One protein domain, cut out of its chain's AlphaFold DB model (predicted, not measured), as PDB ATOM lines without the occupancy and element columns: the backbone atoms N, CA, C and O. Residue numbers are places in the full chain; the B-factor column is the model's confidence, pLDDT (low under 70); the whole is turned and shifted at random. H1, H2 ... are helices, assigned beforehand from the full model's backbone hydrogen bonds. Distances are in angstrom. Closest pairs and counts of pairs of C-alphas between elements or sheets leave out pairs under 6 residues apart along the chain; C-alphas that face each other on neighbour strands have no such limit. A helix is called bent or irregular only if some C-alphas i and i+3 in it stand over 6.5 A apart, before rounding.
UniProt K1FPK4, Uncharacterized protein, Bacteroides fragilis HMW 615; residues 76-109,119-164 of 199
ATOM      1  N   CYS A  76      32.332 -44.208 -43.061       92.06
ATOM      2  CA  CYS A  76      32.656 -43.003 -42.292       92.06
ATOM      3  C   CYS A  76      33.622 -42.089 -43.055       92.06
ATOM      4  O   CYS A  76      33.349 -40.904 -43.202       92.06
ATOM      5  N   THR A  77      34.682 -42.660 -43.631       94.69
ATOM      6  CA  THR A  77      35.659 -41.910 -44.437       94.69
ATOM      7  C   THR A  77      35.010 -41.256 -45.658       94.69
ATOM      8  O   THR A  77      35.310 -40.109 -45.987       94.69
ATOM      9  N   GLN A  78      34.114 -41.967 -46.345       95.94
ATOM     10  CA  GLN A  78      33.404 -41.426 -47.506       95.94
ATOM     11  C   GLN A  78      32.460 -40.287 -47.106       95.94
ATOM     12  O   GLN A  78      32.425 -39.266 -47.787       95.94
ATOM     13  N   LEU A  79      31.757 -40.416 -45.980       91.88
ATOM     14  CA  LEU A  79      30.901 -39.349 -45.462       91.88
ATOM     15  C   LEU A  79      31.707 -38.107 -45.056       91.88
ATOM     16  O   LEU A  79      31.279 -36.993 -45.334       91.88
ATOM     17  N   ASP A  80      32.887 -38.273 -44.455       92.19
ATOM     18  CA  ASP A  80      33.750 -37.140 -44.087       92.19
ATOM     19  C   ASP A  80      34.274 -36.397 -45.330       92.19
ATOM     20  O   ASP A  80      34.396 -35.168 -45.332       92.19
ATOM     21  N   ARG A  81      34.523 -37.126 -46.426       94.88
ATOM     22  CA  ARG A  81      34.833 -36.524 -47.734       94.88
ATOM     23  C   ARG A  81      33.645 -35.740 -48.285       94.88
ATOM     24  O   ARG A  81      33.844 -34.624 -48.753       94.88
ATOM     25  N   CYS A  82      32.433 -36.289 -48.203       92.88
ATOM     26  CA  CYS A  82      31.221 -35.575 -48.606       92.88
ATOM     27  C   CYS A  82      31.035 -34.284 -47.801       92.88
ATOM     28  O   CYS A  82      30.806 -33.238 -48.399       92.88
ATOM     29  N   ASP A  83      31.193 -34.336 -46.476       92.75
ATOM     30  CA  ASP A  83      31.081 -33.155 -45.614       92.75
ATOM     31  C   ASP A  83      32.131 -32.090 -45.980       92.75
ATOM     32  O   ASP A  83      31.816 -30.903 -46.024       92.75
ATOM     33  N   THR A  84      33.357 -32.513 -46.310       93.94
ATOM     34  CA  THR A  84      34.439 -31.615 -46.750       93.94
ATOM     35  C   THR A  84      34.106 -30.925 -48.076       93.94
ATOM     36  O   THR A  84      34.304 -29.719 -48.218       93.94
ATOM     37  N   GLU A  85      33.616 -31.671 -49.070       94.69
ATOM     38  CA  GLU A  85      33.228 -31.092 -50.363       94.69
ATOM     39  C   GLU A  85      32.012 -30.175 -50.231       94.69
ATOM     40  O   GLU A  85      31.975 -29.102 -50.834       94.69
ATOM     41  N   LEU A  86      31.049 -30.540 -49.386       90.50
ATOM     42  CA  LEU A  86      29.883 -29.713 -49.114       90.50
ATOM     43  C   LEU A  86      30.288 -28.386 -48.455       90.50
ATOM     44  O   LEU A  86      29.850 -27.328 -48.903       90.50
ATOM     45  N   GLU A  87      31.195 -28.405 -47.473       91.88
ATOM     46  CA  GLU A  87      31.711 -27.179 -46.854       91.88
ATOM     47  C   GLU A  87      32.414 -26.256 -47.867       91.88
ATOM     48  O   GLU A  87      32.224 -25.032 -47.823       91.88
ATOM     49  N   LYS A  88      33.187 -26.824 -48.805       91.56
ATOM     50  CA  LYS A  88      33.829 -26.064 -49.891       91.56
ATOM     51  C   LYS A  88      32.802 -25.407 -50.805       91.56
ATOM     52  O   LYS A  88      32.930 -24.220 -51.094       91.56
ATOM     53  N   LEU A  89      31.782 -26.150 -51.238       89.19
ATOM     54  CA  LEU A  89      30.713 -25.609 -52.084       89.19
ATOM     55  C   LEU A  89      29.998 -24.443 -51.393       89.19
ATOM     56  O   LEU A  89      29.752 -23.418 -52.022       89.19
ATOM     57  N   MET A  90      29.738 -24.556 -50.088       85.75
ATOM     58  CA  MET A  90      29.132 -23.474 -49.309       85.75
ATOM     59  C   MET A  90      30.043 -22.243 -49.199       85.75
ATOM     60  O   MET A  90      29.548 -21.119 -49.242       85.75
ATOM     61  N   GLU A  91      31.362 -22.416 -49.058       86.44
ATOM     62  CA  GLU A  91      32.303 -21.283 -49.034       86.44
ATOM     63  C   GLU A  91      32.439 -20.609 -50.405       86.44
ATOM     64  O   GLU A  91      32.496 -19.380 -50.489       86.44
ATOM     65  N   ASN A  92      32.433 -21.391 -51.484       84.94
ATOM     66  CA  ASN A  92      32.436 -20.858 -52.845       84.94
ATOM     67  C   ASN A  92      31.158 -20.062 -53.109       84.94
ATOM     68  O   ASN A  92      31.241 -18.905 -53.508       84.94
ATOM     69  N   TYR A  93      29.993 -20.626 -52.772       79.50
ATOM     70  CA  TYR A  93      28.710 -19.929 -52.864       79.50
ATOM     71  C   TYR A  93      28.716 -18.628 -52.051       79.50
ATOM     72  O   TYR A  93      28.295 -17.576 -52.523       79.50
ATOM     73  N   ARG A  94      29.261 -18.660 -50.830       75.94
ATOM     74  CA  ARG A  94      29.437 -17.454 -50.015       75.94
ATOM     75  C   ARG A  94      30.298 -16.412 -50.732       75.94
ATOM     76  O   ARG A  94      29.933 -15.245 -50.703       75.94
ATOM     77  N   THR A  95      31.402 -16.819 -51.353       76.50
ATOM     78  CA  THR A  95      32.340 -15.925 -52.054       76.50
ATOM     79  C   THR A  95      31.730 -15.322 -53.318       76.50
ATOM     80  O   THR A  95      31.887 -14.127 -53.546       76.50
ATOM     81  N   GLU A  96      31.006 -16.115 -54.107       70.44
ATOM     82  CA  GLU A  96      30.342 -15.666 -55.339       70.44
ATOM     83  C   GLU A  96      29.238 -14.642 -55.069       70.44
ATOM     84  O   GLU A  96      29.045 -13.719 -55.853       70.44
ATOM     85  N   VAL A  97      28.529 -14.786 -53.948       63.62
ATOM     86  CA  VAL A  97      27.375 -13.939 -53.623       63.62
ATOM     87  C   VAL A  97      27.738 -12.849 -52.588       63.62
ATOM     88  O   VAL A  97      26.897 -12.039 -52.203       63.62
ATOM     89  N   ALA A  98      28.972 -12.791 -52.077       57.75
ATOM     90  CA  ALA A  98      29.397 -11.757 -51.125       57.75
ATOM     91  C   ALA A  98      29.791 -10.445 -51.832       57.75
ATOM     92  O   ALA A  98      30.968 -10.185 -52.059       57.75
ATOM     93  N   GLU A  99      28.809  -9.578 -52.091       54.56
ATOM     94  CA  GLU A  99      29.042  -8.139 -52.320       54.56
ATOM     95  C   GLU A  99      29.065  -7.328 -51.004       54.56
ATOM     96  O   GLU A  99      29.581  -6.212 -50.963       54.56
ATOM     97  N   ALA A 100      28.564  -7.891 -49.898       52.25
ATOM     98  CA  ALA A 100      28.470  -7.233 -48.594       52.25
ATOM     99  C   ALA A 100      29.438  -7.849 -47.565       52.25
ATOM    100  O   ALA A 100      29.684  -9.056 -47.552       52.25
ATOM    101  N   GLY A 101      30.026  -6.998 -46.715       57.59
ATOM    102  CA  GLY A 101      31.010  -7.376 -45.694       57.59
ATOM    103  C   GLY A 101      30.525  -8.456 -44.716       57.59
ATOM    104  O   GLY A 101      29.355  -8.803 -44.673       57.59
ATOM    105  N   ARG A 102      31.442  -9.006 -43.904       58.38
ATOM    106  CA  ARG A 102      31.115 -10.064 -42.929       58.38
ATOM    107  C   ARG A 102      30.033  -9.585 -41.944       58.38
ATOM    108  O   ARG A 102      30.348  -8.699 -41.143       58.38
ATOM    109  N   PRO A 103      28.822 -10.176 -41.935       63.22
ATOM    110  CA  PRO A 103      27.841  -9.885 -40.899       63.22
ATOM    111  C   PRO A 103      28.414 -10.278 -39.530       63.22
ATOM    112  O   PRO A 103      29.182 -11.237 -39.398       63.22
ATOM    113  N   SER A 104      28.095  -9.494 -38.499       68.19
ATOM    114  CA  SER A 104      28.542  -9.782 -37.134       68.19
ATOM    115  C   SER A 104      27.905 -11.091 -36.672       68.19
ATOM    116  O   SER A 104      26.684 -11.178 -36.607       68.19
ATOM    117  N   TYR A 105      28.715 -12.115 -36.395       71.25
ATOM    118  CA  TYR A 105      28.244 -13.430 -35.958       71.25
ATOM    119  C   TYR A 105      28.262 -13.537 -34.433       71.25
ATOM    120  O   TYR A 105      29.315 -13.388 -33.807       71.25
ATOM    121  N   SER A 106      27.113 -13.869 -33.845       69.06
ATOM    122  CA  SER A 106      27.011 -14.305 -32.454       69.06
ATOM    123  C   SER A 106      26.467 -15.738 -32.401       69.06
ATOM    124  O   SER A 106      25.304 -15.947 -32.757       69.06
ATOM    125  N   PRO A 107      27.267 -16.723 -31.944       70.69
ATOM    126  CA  PRO A 107      26.786 -18.085 -31.757       70.69
ATOM    127  C   PRO A 107      25.637 -18.123 -30.750       70.69
ATOM    128  O   PRO A 107      25.651 -17.393 -29.748       70.69
ATOM    129  N   THR A 108      24.681 -19.024 -30.951       69.75
ATOM    130  CA  THR A 108      23.666 -19.295 -29.936       69.75
ATOM    131  C   THR A 108      24.313 -19.794 -28.641       69.75
ATOM    132  O   THR A 108      25.338 -20.484 -28.614       69.75
ATOM    133  N   LYS A 109      23.701 -19.456 -27.496       67.44
ATOM    134  CA  LYS A 109      24.093 -20.047 -26.209       67.44
ATOM    135  C   LYS A 109      23.917 -21.559 -26.315       67.44
ATOM    136  O   LYS A 109      22.795 -22.001 -26.543       67.44
ATOM    137  N   ARG A 119      25.701 -39.270 -35.800       66.06
ATOM    138  CA  ARG A 119      26.778 -38.560 -36.513       66.06
ATOM    139  C   ARG A 119      26.290 -37.161 -36.894       66.06
ATOM    140  O   ARG A 119      25.305 -37.024 -37.612       66.06
ATOM    141  N   THR A 120      26.956 -36.150 -36.352       69.88
ATOM    142  CA  THR A 120      26.761 -34.751 -36.745       69.88
ATOM    143  C   THR A 120      27.637 -34.494 -37.966       69.88
ATOM    144  O   THR A 120      28.684 -35.126 -38.098       69.88
ATOM    145  N   VAL A 121      27.191 -33.629 -38.872       81.75
ATOM    146  CA  VAL A 121      28.006 -33.201 -40.017       81.75
ATOM    147  C   VAL A 121      29.319 -32.568 -39.551       81.75
ATOM    148  O   VAL A 121      29.372 -31.955 -38.484       81.75
ATOM    149  N   GLY A 122      30.381 -32.758 -40.331       83.69
ATOM    150  CA  GLY A 122      31.759 -32.430 -39.954       83.69
ATOM    151  C   GLY A 122      32.129 -30.942 -39.918       83.69
ATOM    152  O   GLY A 122      33.271 -30.632 -39.594       83.69
ATOM    153  N   PHE A 123      31.203 -30.030 -40.224       87.06
ATOM    154  CA  PHE A 123      31.451 -28.586 -40.302       87.06
ATOM    155  C   PHE A 123      30.379 -27.770 -39.558       87.06
ATOM    156  O   PHE A 123      29.331 -28.283 -39.158       87.06
ATOM    157  N   ASP A 124      30.649 -26.477 -39.359       88.12
ATOM    158  CA  ASP A 124      29.804 -25.561 -38.582       88.12
ATOM    159  C   ASP A 124      28.584 -25.075 -39.388       88.12
ATOM    160  O   ASP A 124      28.610 -24.029 -40.041       88.12
ATOM    161  N   VAL A 125      27.499 -25.856 -39.355       88.94
ATOM    162  CA  VAL A 125      26.238 -25.520 -40.042       88.94
ATOM    163  C   VAL A 125      25.621 -24.229 -39.514       88.94
ATOM    164  O   VAL A 125      25.069 -23.472 -40.303       88.94
ATOM    165  N   GLU A 126      25.711 -23.959 -38.209       88.44
ATOM    166  CA  GLU A 126      25.154 -22.741 -37.608       88.44
ATOM    167  C   GLU A 126      25.785 -21.501 -38.219       88.44
ATOM    168  O   GLU A 126      25.081 -20.614 -38.710       88.44
ATOM    169  N   ARG A 127      27.113 -21.487 -38.282       86.56
ATOM    170  CA  ARG A 127      27.843 -20.396 -38.910       86.56
ATOM    171  C   ARG A 127      27.527 -20.273 -40.397       86.56
ATOM    172  O   ARG A 127      27.299 -19.163 -40.865       86.56
ATOM    173  N   LYS A 128      27.480 -21.385 -41.137       88.12
ATOM    174  CA  LYS A 128      27.189 -21.357 -42.580       88.12
ATOM    175  C   LYS A 128      25.763 -20.891 -42.888       88.12
ATOM    176  O   LYS A 128      25.567 -20.155 -43.850       88.12
ATOM    177  N   ALA A 129      24.781 -21.278 -42.077       88.19
ATOM    178  CA  ALA A 129      23.404 -20.811 -42.205       88.19
ATOM    179  C   ALA A 129      23.282 -19.321 -41.871       88.19
ATOM    180  O   ALA A 129      22.602 -18.582 -42.578       88.19
ATOM    181  N   TYR A 130      23.991 -18.858 -40.838       86.50
ATOM    182  CA  TYR A 130      24.045 -17.438 -40.497       86.50
ATOM    183  C   TYR A 130      24.698 -16.604 -41.604       86.50
ATOM    184  O   TYR A 130      24.176 -15.560 -41.971       86.50
ATOM    185  N   ASP A 131      25.801 -17.087 -42.182       84.25
ATOM    186  CA  ASP A 131      26.441 -16.459 -43.344       84.25
ATOM    187  C   ASP A 131      25.502 -16.394 -44.567       84.25
ATOM    188  O   ASP A 131      25.686 -15.541 -45.433       84.25
ATOM    189  N   MET A 132      24.520 -17.298 -44.662       84.31
ATOM    190  CA  MET A 132      23.556 -17.341 -45.762       84.31
ATOM    191  C   MET A 132      22.342 -16.437 -45.529       84.31
ATOM    192  O   MET A 132      21.940 -15.751 -46.459       84.31
ATOM    193  N   TRP A 133      21.745 -16.445 -44.337       85.88
ATOM    194  CA  TRP A 133      20.466 -15.767 -44.071       85.88
ATOM    195  C   TRP A 133      20.570 -14.524 -43.191       85.88
ATOM    196  O   TRP A 133      19.562 -13.847 -43.001       85.88
ATOM    197  N   GLU A 134      21.744 -14.257 -42.612       83.38
ATOM    198  CA  GLU A 134      21.999 -13.194 -41.622       83.38
ATOM    199  C   GLU A 134      21.125 -13.289 -40.355       83.38
ATOM    200  O   GLU A 134      21.092 -12.383 -39.524       83.38
ATOM    201  N   VAL A 135      20.439 -14.420 -40.174       84.38
ATOM    202  CA  VAL A 135      19.574 -14.730 -39.036       84.38
ATOM    203  C   VAL A 135      19.978 -16.084 -38.470       84.38
ATOM    204  O   VAL A 135      20.181 -17.053 -39.204       84.38
ATOM    205  N   ASN A 136      20.074 -16.176 -37.144       86.62
ATOM    206  CA  ASN A 136      20.431 -17.424 -36.486       86.62
ATOM    207  C   ASN A 136      19.200 -18.322 -36.272       86.62
ATOM    208  O   ASN A 136      18.529 -18.267 -35.241       86.62
ATOM    209  N   VAL A 137      18.923 -19.199 -37.238       86.69
ATOM    210  CA  VAL A 137      17.801 -20.155 -37.170       86.69
ATOM    211  C   VAL A 137      17.909 -21.150 -36.007       86.69
ATOM    212  O   VAL A 137      16.892 -21.671 -35.552       86.69
ATOM    213  N   PHE A 138      19.104 -21.380 -35.454       85.62
ATOM    214  CA  PHE A 138      19.292 -22.274 -34.304       85.62
ATOM    215  C   PHE A 138      18.734 -21.686 -32.995       85.62
ATOM    216  O   PHE A 138      18.575 -22.403 -31.996       85.62
ATOM    217  N   GLU A 139      18.346 -20.405 -32.982       85.12
ATOM    218  CA  GLU A 139      17.578 -19.815 -31.882       85.12
ATOM    219  C   GLU A 139      16.172 -20.412 -31.760       85.12
ATOM    220  O   GLU A 139      15.609 -20.440 -30.657       85.12
ATOM    221  N   ILE A 140      15.624 -20.982 -32.830       84.81
ATOM    222  CA  ILE A 140      14.316 -21.636 -32.808       84.81
ATOM    223  C   ILE A 140      14.455 -23.012 -32.129       84.81
ATOM    224  O   ILE A 140      15.242 -23.856 -32.568       84.81
ATOM    225  N   PRO A 141      13.735 -23.274 -31.021       80.94
ATOM    226  CA  PRO A 141      13.793 -24.570 -30.351       80.94
ATOM    227  C   PRO A 141      13.380 -25.715 -31.285       80.94
ATOM    228  O   PRO A 141      12.357 -25.638 -31.954       80.94
ATOM    229  N   GLY A 142      14.156 -26.802 -31.288       79.75
ATOM    230  CA  GLY A 142      13.861 -28.001 -32.083       79.75
ATOM    231  C   GLY A 142      14.478 -28.022 -33.483       79.75
ATOM    232  O   GLY A 142      14.444 -29.072 -34.124       79.75
ATOM    233  N   ILE A 143      15.102 -26.930 -33.936       84.75
ATOM    234  CA  ILE A 143      15.846 -26.924 -35.198       84.75
ATOM    235  C   ILE A 143      17.151 -27.716 -35.046       84.75
ATOM    236  O   ILE A 143      17.947 -27.491 -34.134       84.75
ATOM    237  N   SER A 144      17.342 -28.685 -35.943       85.19
ATOM    238  CA  SER A 144      18.534 -29.532 -36.009       85.19
ATOM    239  C   SER A 144      19.406 -29.152 -37.204       85.19
ATOM    240  O   SER A 144      18.925 -28.554 -38.160       85.19
ATOM    241  N   HIS A 145      20.673 -29.570 -37.184       87.19
ATOM    242  CA  HIS A 145      21.610 -29.315 -38.283       87.19
ATOM    243  C   HIS A 145      21.094 -29.858 -39.627       87.19
ATOM    244  O   HIS A 145      21.245 -29.194 -40.642       87.19
ATOM    245  N   LEU A 146      20.448 -31.033 -39.632       86.56
ATOM    246  CA  LEU A 146      19.906 -31.633 -40.857       86.56
ATOM    247  C   LEU A 146      18.750 -30.820 -41.441       86.56
ATOM    248  O   LEU A 146      18.737 -30.585 -42.641       86.56
ATOM    249  N   ILE A 147      17.832 -30.344 -40.589       89.69
ATOM    250  CA  ILE A 147      16.732 -29.468 -41.021       89.69
ATOM    251  C   ILE A 147      17.304 -28.200 -41.651       89.69
ATOM    252  O   ILE A 147      16.838 -27.761 -42.692       89.69
ATOM    253  N   VAL A 148      18.334 -27.615 -41.039       89.88
ATOM    254  CA  VAL A 148      18.951 -26.401 -41.580       89.88
ATOM    255  C   VAL A 148      19.610 -26.664 -42.928       89.88
ATOM    256  O   VAL A 148      19.406 -25.872 -43.837       89.88
ATOM    257  N   LEU A 149      20.334 -27.772 -43.095       89.56
ATOM    258  CA  LEU A 149      20.932 -28.117 -44.387       89.56
ATOM    259  C   LEU A 149      19.883 -28.323 -45.488       89.56
ATOM    260  O   LEU A 149      20.090 -27.841 -46.596       89.56
ATOM    261  N   GLU A 150      18.761 -28.974 -45.174       89.69
ATOM    262  CA  GLU A 150      17.625 -29.136 -46.093       89.69
ATOM    263  C   GLU A 150      17.015 -27.779 -46.470       89.69
ATOM    264  O   GLU A 150      16.851 -27.463 -47.646       89.69
ATOM    265  N   LEU A 151      16.761 -26.917 -45.483       90.75
ATOM    266  CA  LEU A 151      16.252 -25.567 -45.728       90.75
ATOM    267  C   LEU A 151      17.227 -24.735 -46.572       90.75
ATOM    268  O   LEU A 151      16.798 -23.999 -47.454       90.75
ATOM    269  N   MET A 152      18.533 -24.859 -46.336       88.06
ATOM    270  CA  MET A 152      19.553 -24.173 -47.129       88.06
ATOM    271  C   MET A 152      19.572 -24.656 -48.580       88.06
ATOM    272  O   MET A 152      19.725 -23.829 -49.479       88.06
ATOM    273  N   SER A 153      19.408 -25.961 -48.821       87.94
ATOM    274  CA  SER A 153      19.367 -26.510 -50.182       87.94
ATOM    275  C   SER A 153      18.080 -26.171 -50.930       87.94
ATOM    276  O   SER A 153      18.129 -25.980 -52.140       87.94
ATOM    277  N   GLU A 154      16.949 -26.083 -50.229       90.31
ATOM    278  CA  GLU A 154      15.636 -25.835 -50.840       90.31
ATOM    279  C   GLU A 154      15.340 -24.341 -51.033       90.31
ATOM    280  O   GLU A 154      14.794 -23.934 -52.058       90.31
ATOM    281  N   LEU A 155      15.683 -23.505 -50.048       87.19
ATOM    282  CA  LEU A 155      15.248 -22.104 -50.008       87.19
ATOM    283  C   LEU A 155      16.309 -21.121 -50.515       87.19
ATOM    284  O   LEU A 155      15.962 -20.031 -50.972       87.19
ATOM    285  N   GLY A 156      17.593 -21.483 -50.432       83.19
ATOM    286  CA  GLY A 156      18.700 -20.594 -50.784       83.19
ATOM    287  C   GLY A 156      18.741 -19.304 -49.947       83.19
ATOM    288  O   GLY A 156      18.069 -19.173 -48.925       83.19
ATOM    289  N   ARG A 157      19.559 -18.330 -50.368       78.94
ATOM    290  CA  ARG A 157      19.827 -17.084 -49.623       78.94
ATOM    291  C   ARG A 157      18.613 -16.154 -49.470       78.94
ATOM    292  O   ARG A 157      18.431 -15.578 -48.401       78.94
ATOM    293  N   ASP A 158      17.785 -16.009 -50.500       77.44
ATOM    294  CA  ASP A 158      16.778 -14.929 -50.571       77.44
ATOM    295  C   ASP A 158      15.512 -15.193 -49.742       77.44
ATOM    296  O   ASP A 158      14.583 -14.383 -49.706       77.44
ATOM    297  N   PHE A 159      15.476 -16.324 -49.040       78.56
ATOM    298  CA  PHE A 159      14.361 -16.731 -48.196       78.56
ATOM    299  C   PHE A 159      13.914 -15.647 -47.205       78.56
ATOM    300  O   PHE A 159      12.716 -15.423 -47.029       78.56
ATOM    301  N   THR A 160      14.861 -14.948 -46.574       72.31
ATOM    302  CA  THR A 160      14.556 -13.926 -45.561       72.31
ATOM    303  C   THR A 160      14.088 -12.604 -46.172       72.31
ATOM    304  O   THR A 160      13.290 -11.897 -45.553       72.31
ATOM    305  N   GLN A 161      14.491 -12.291 -47.407       66.25
ATOM    306  CA  GLN A 161      14.181 -11.020 -48.075       66.25
ATOM    307  C   GLN A 161      12.741 -10.964 -48.612       66.25
ATOM    308  O   GLN A 161      12.114  -9.906 -48.602       66.25
ATOM    309  N   ASN A 162      12.171 -12.113 -48.988       55.84
ATOM    310  CA  ASN A 162      10.817 -12.219 -49.555       55.84
ATOM    311  C   ASN A 162       9.676 -12.047 -48.529       55.84
ATOM    312  O   ASN A 162       8.503 -12.130 -48.890       55.84
ATOM    313  N   SER A 163       9.998 -11.835 -47.250       51.22
ATOM    314  CA  SER A 163       9.018 -11.713 -46.160       51.22
ATOM    315  C   SER A 163       8.607 -10.268 -45.837       51.22
ATOM    316  O   SER A 163       7.671 -10.053 -45.061       51.22
ATOM    317  N   HIS A 164       9.244  -9.268 -46.457       44.72
ATOM    318  CA  HIS A 164       8.768  -7.889 -46.394       44.72
ATOM    319  C   HIS A 164       7.547  -7.711 -47.314       44.72
ATOM    320  O   HIS A 164       7.638  -8.033 -48.501       44.72
TER     321      HIS A 164
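AT A GLANCE: This is residues 76 to 109 and 119 to 164 of the 199 residues of an uncharacterized protein of Bacteroides fragilis HMW 615 (UniProt K1FPK4). A long helix, H1, runs past one side of a pair of shorter helices, H2 and H3, which pack side by side at a shallow tilt; the centres of the three make a triangle, and the bundle is only partly formed, with few contacts between H1 and the pair. A stretch with no named element, residues 98 to 109, leads away from the end of H1, and a tail follows H3 to residue 164; the longest distance in the domain runs from the beginning of H1 to the end of that tail. The printed part has 80 residues, with three named helices in the order H1, H2, H3 and no named strand. The class is all helix, with 42 of the 80 printed residues in named helices. The whole is compact, with a radius of gyration of the C-alphas of 13.0 A, and the C-alphas span 42 by 31 by 23 A along their three main axes.

IN THESE COORDINATES: H1 is the longest helix, residues 76 to 97, 22 residues, and measures 31.6 A from first to last C-alpha. It begins with the C-alpha of Cys 76 at (32.656, -43.003, -42.292) and ends with that of Val 97 at (27.375, -13.939, -53.623). H2 is residues 125 to 133, Val 125 to Trp 133, and measures 12.0 A from first to last C-alpha. H3 is residues 145 to 155, His 145 to Leu 155, and measures 15.2 A; its last C-alpha, that of Leu 155, is at (15.248, -22.104, -50.008). Shorter helical runs that bear no name are residues 137 to 139, 157 to 159 and 161 to 163.

HOW THE PARTS SIT: H1 and H2 only just touch, with 3 pairs of C-alphas within 8 A. H1 touches H2 with residues 90 to 94 alone, and the closest C-alphas of the two are those of Arg 94 and Met 132, 7.3 A apart. They run the same way at a shallow tilt of 23 degrees, with their centres 13.3 A apart. H2 and H3 touch with 6 pairs of C-alphas within 8 A. Their closest C-alphas are those of Val 125 and His 145, 6.2 A apart. These two also run the same way, at a shallow tilt of 25 degrees, and their centres are 10.4 A apart. H1 and H3 are apart. In H1, H2 and H3 every pair of O i and N i+4 is within hydrogen-bond range. No named helix is bent or irregular.

THE WHOLE: The two C-alphas farthest apart are those of Thr 77 and His 164, 43.4 A; from the first to the last printed C-alpha, Cys 76 to His 164, it is 42.7 A. Residues 110 to 118 are cut out and not printed, and the C-alphas of residues 109 and 119 are 21.4 A apart across the cut. The link from H1 to H2 is the one across the cut. It has 27 residues in the chain, 9 of them not printed. The link from H2 to H3 is long, with 11 residues. The C-alphas of residues 98 to 109 lie 12 to 18 A from the mean of all C-alphas. The mean pLDDT of the printed part is 80.7, and of H1, H2 and H3 it is 87, 87 and 89. The model's confidence is low, with pLDDT under 70, at 17 residues: 97 to 104, 106, 108 to 109, 119 to 120 and 161 to 164. In the full chain of 199 residues the printed part begins at residue 76 and ends at residue 164.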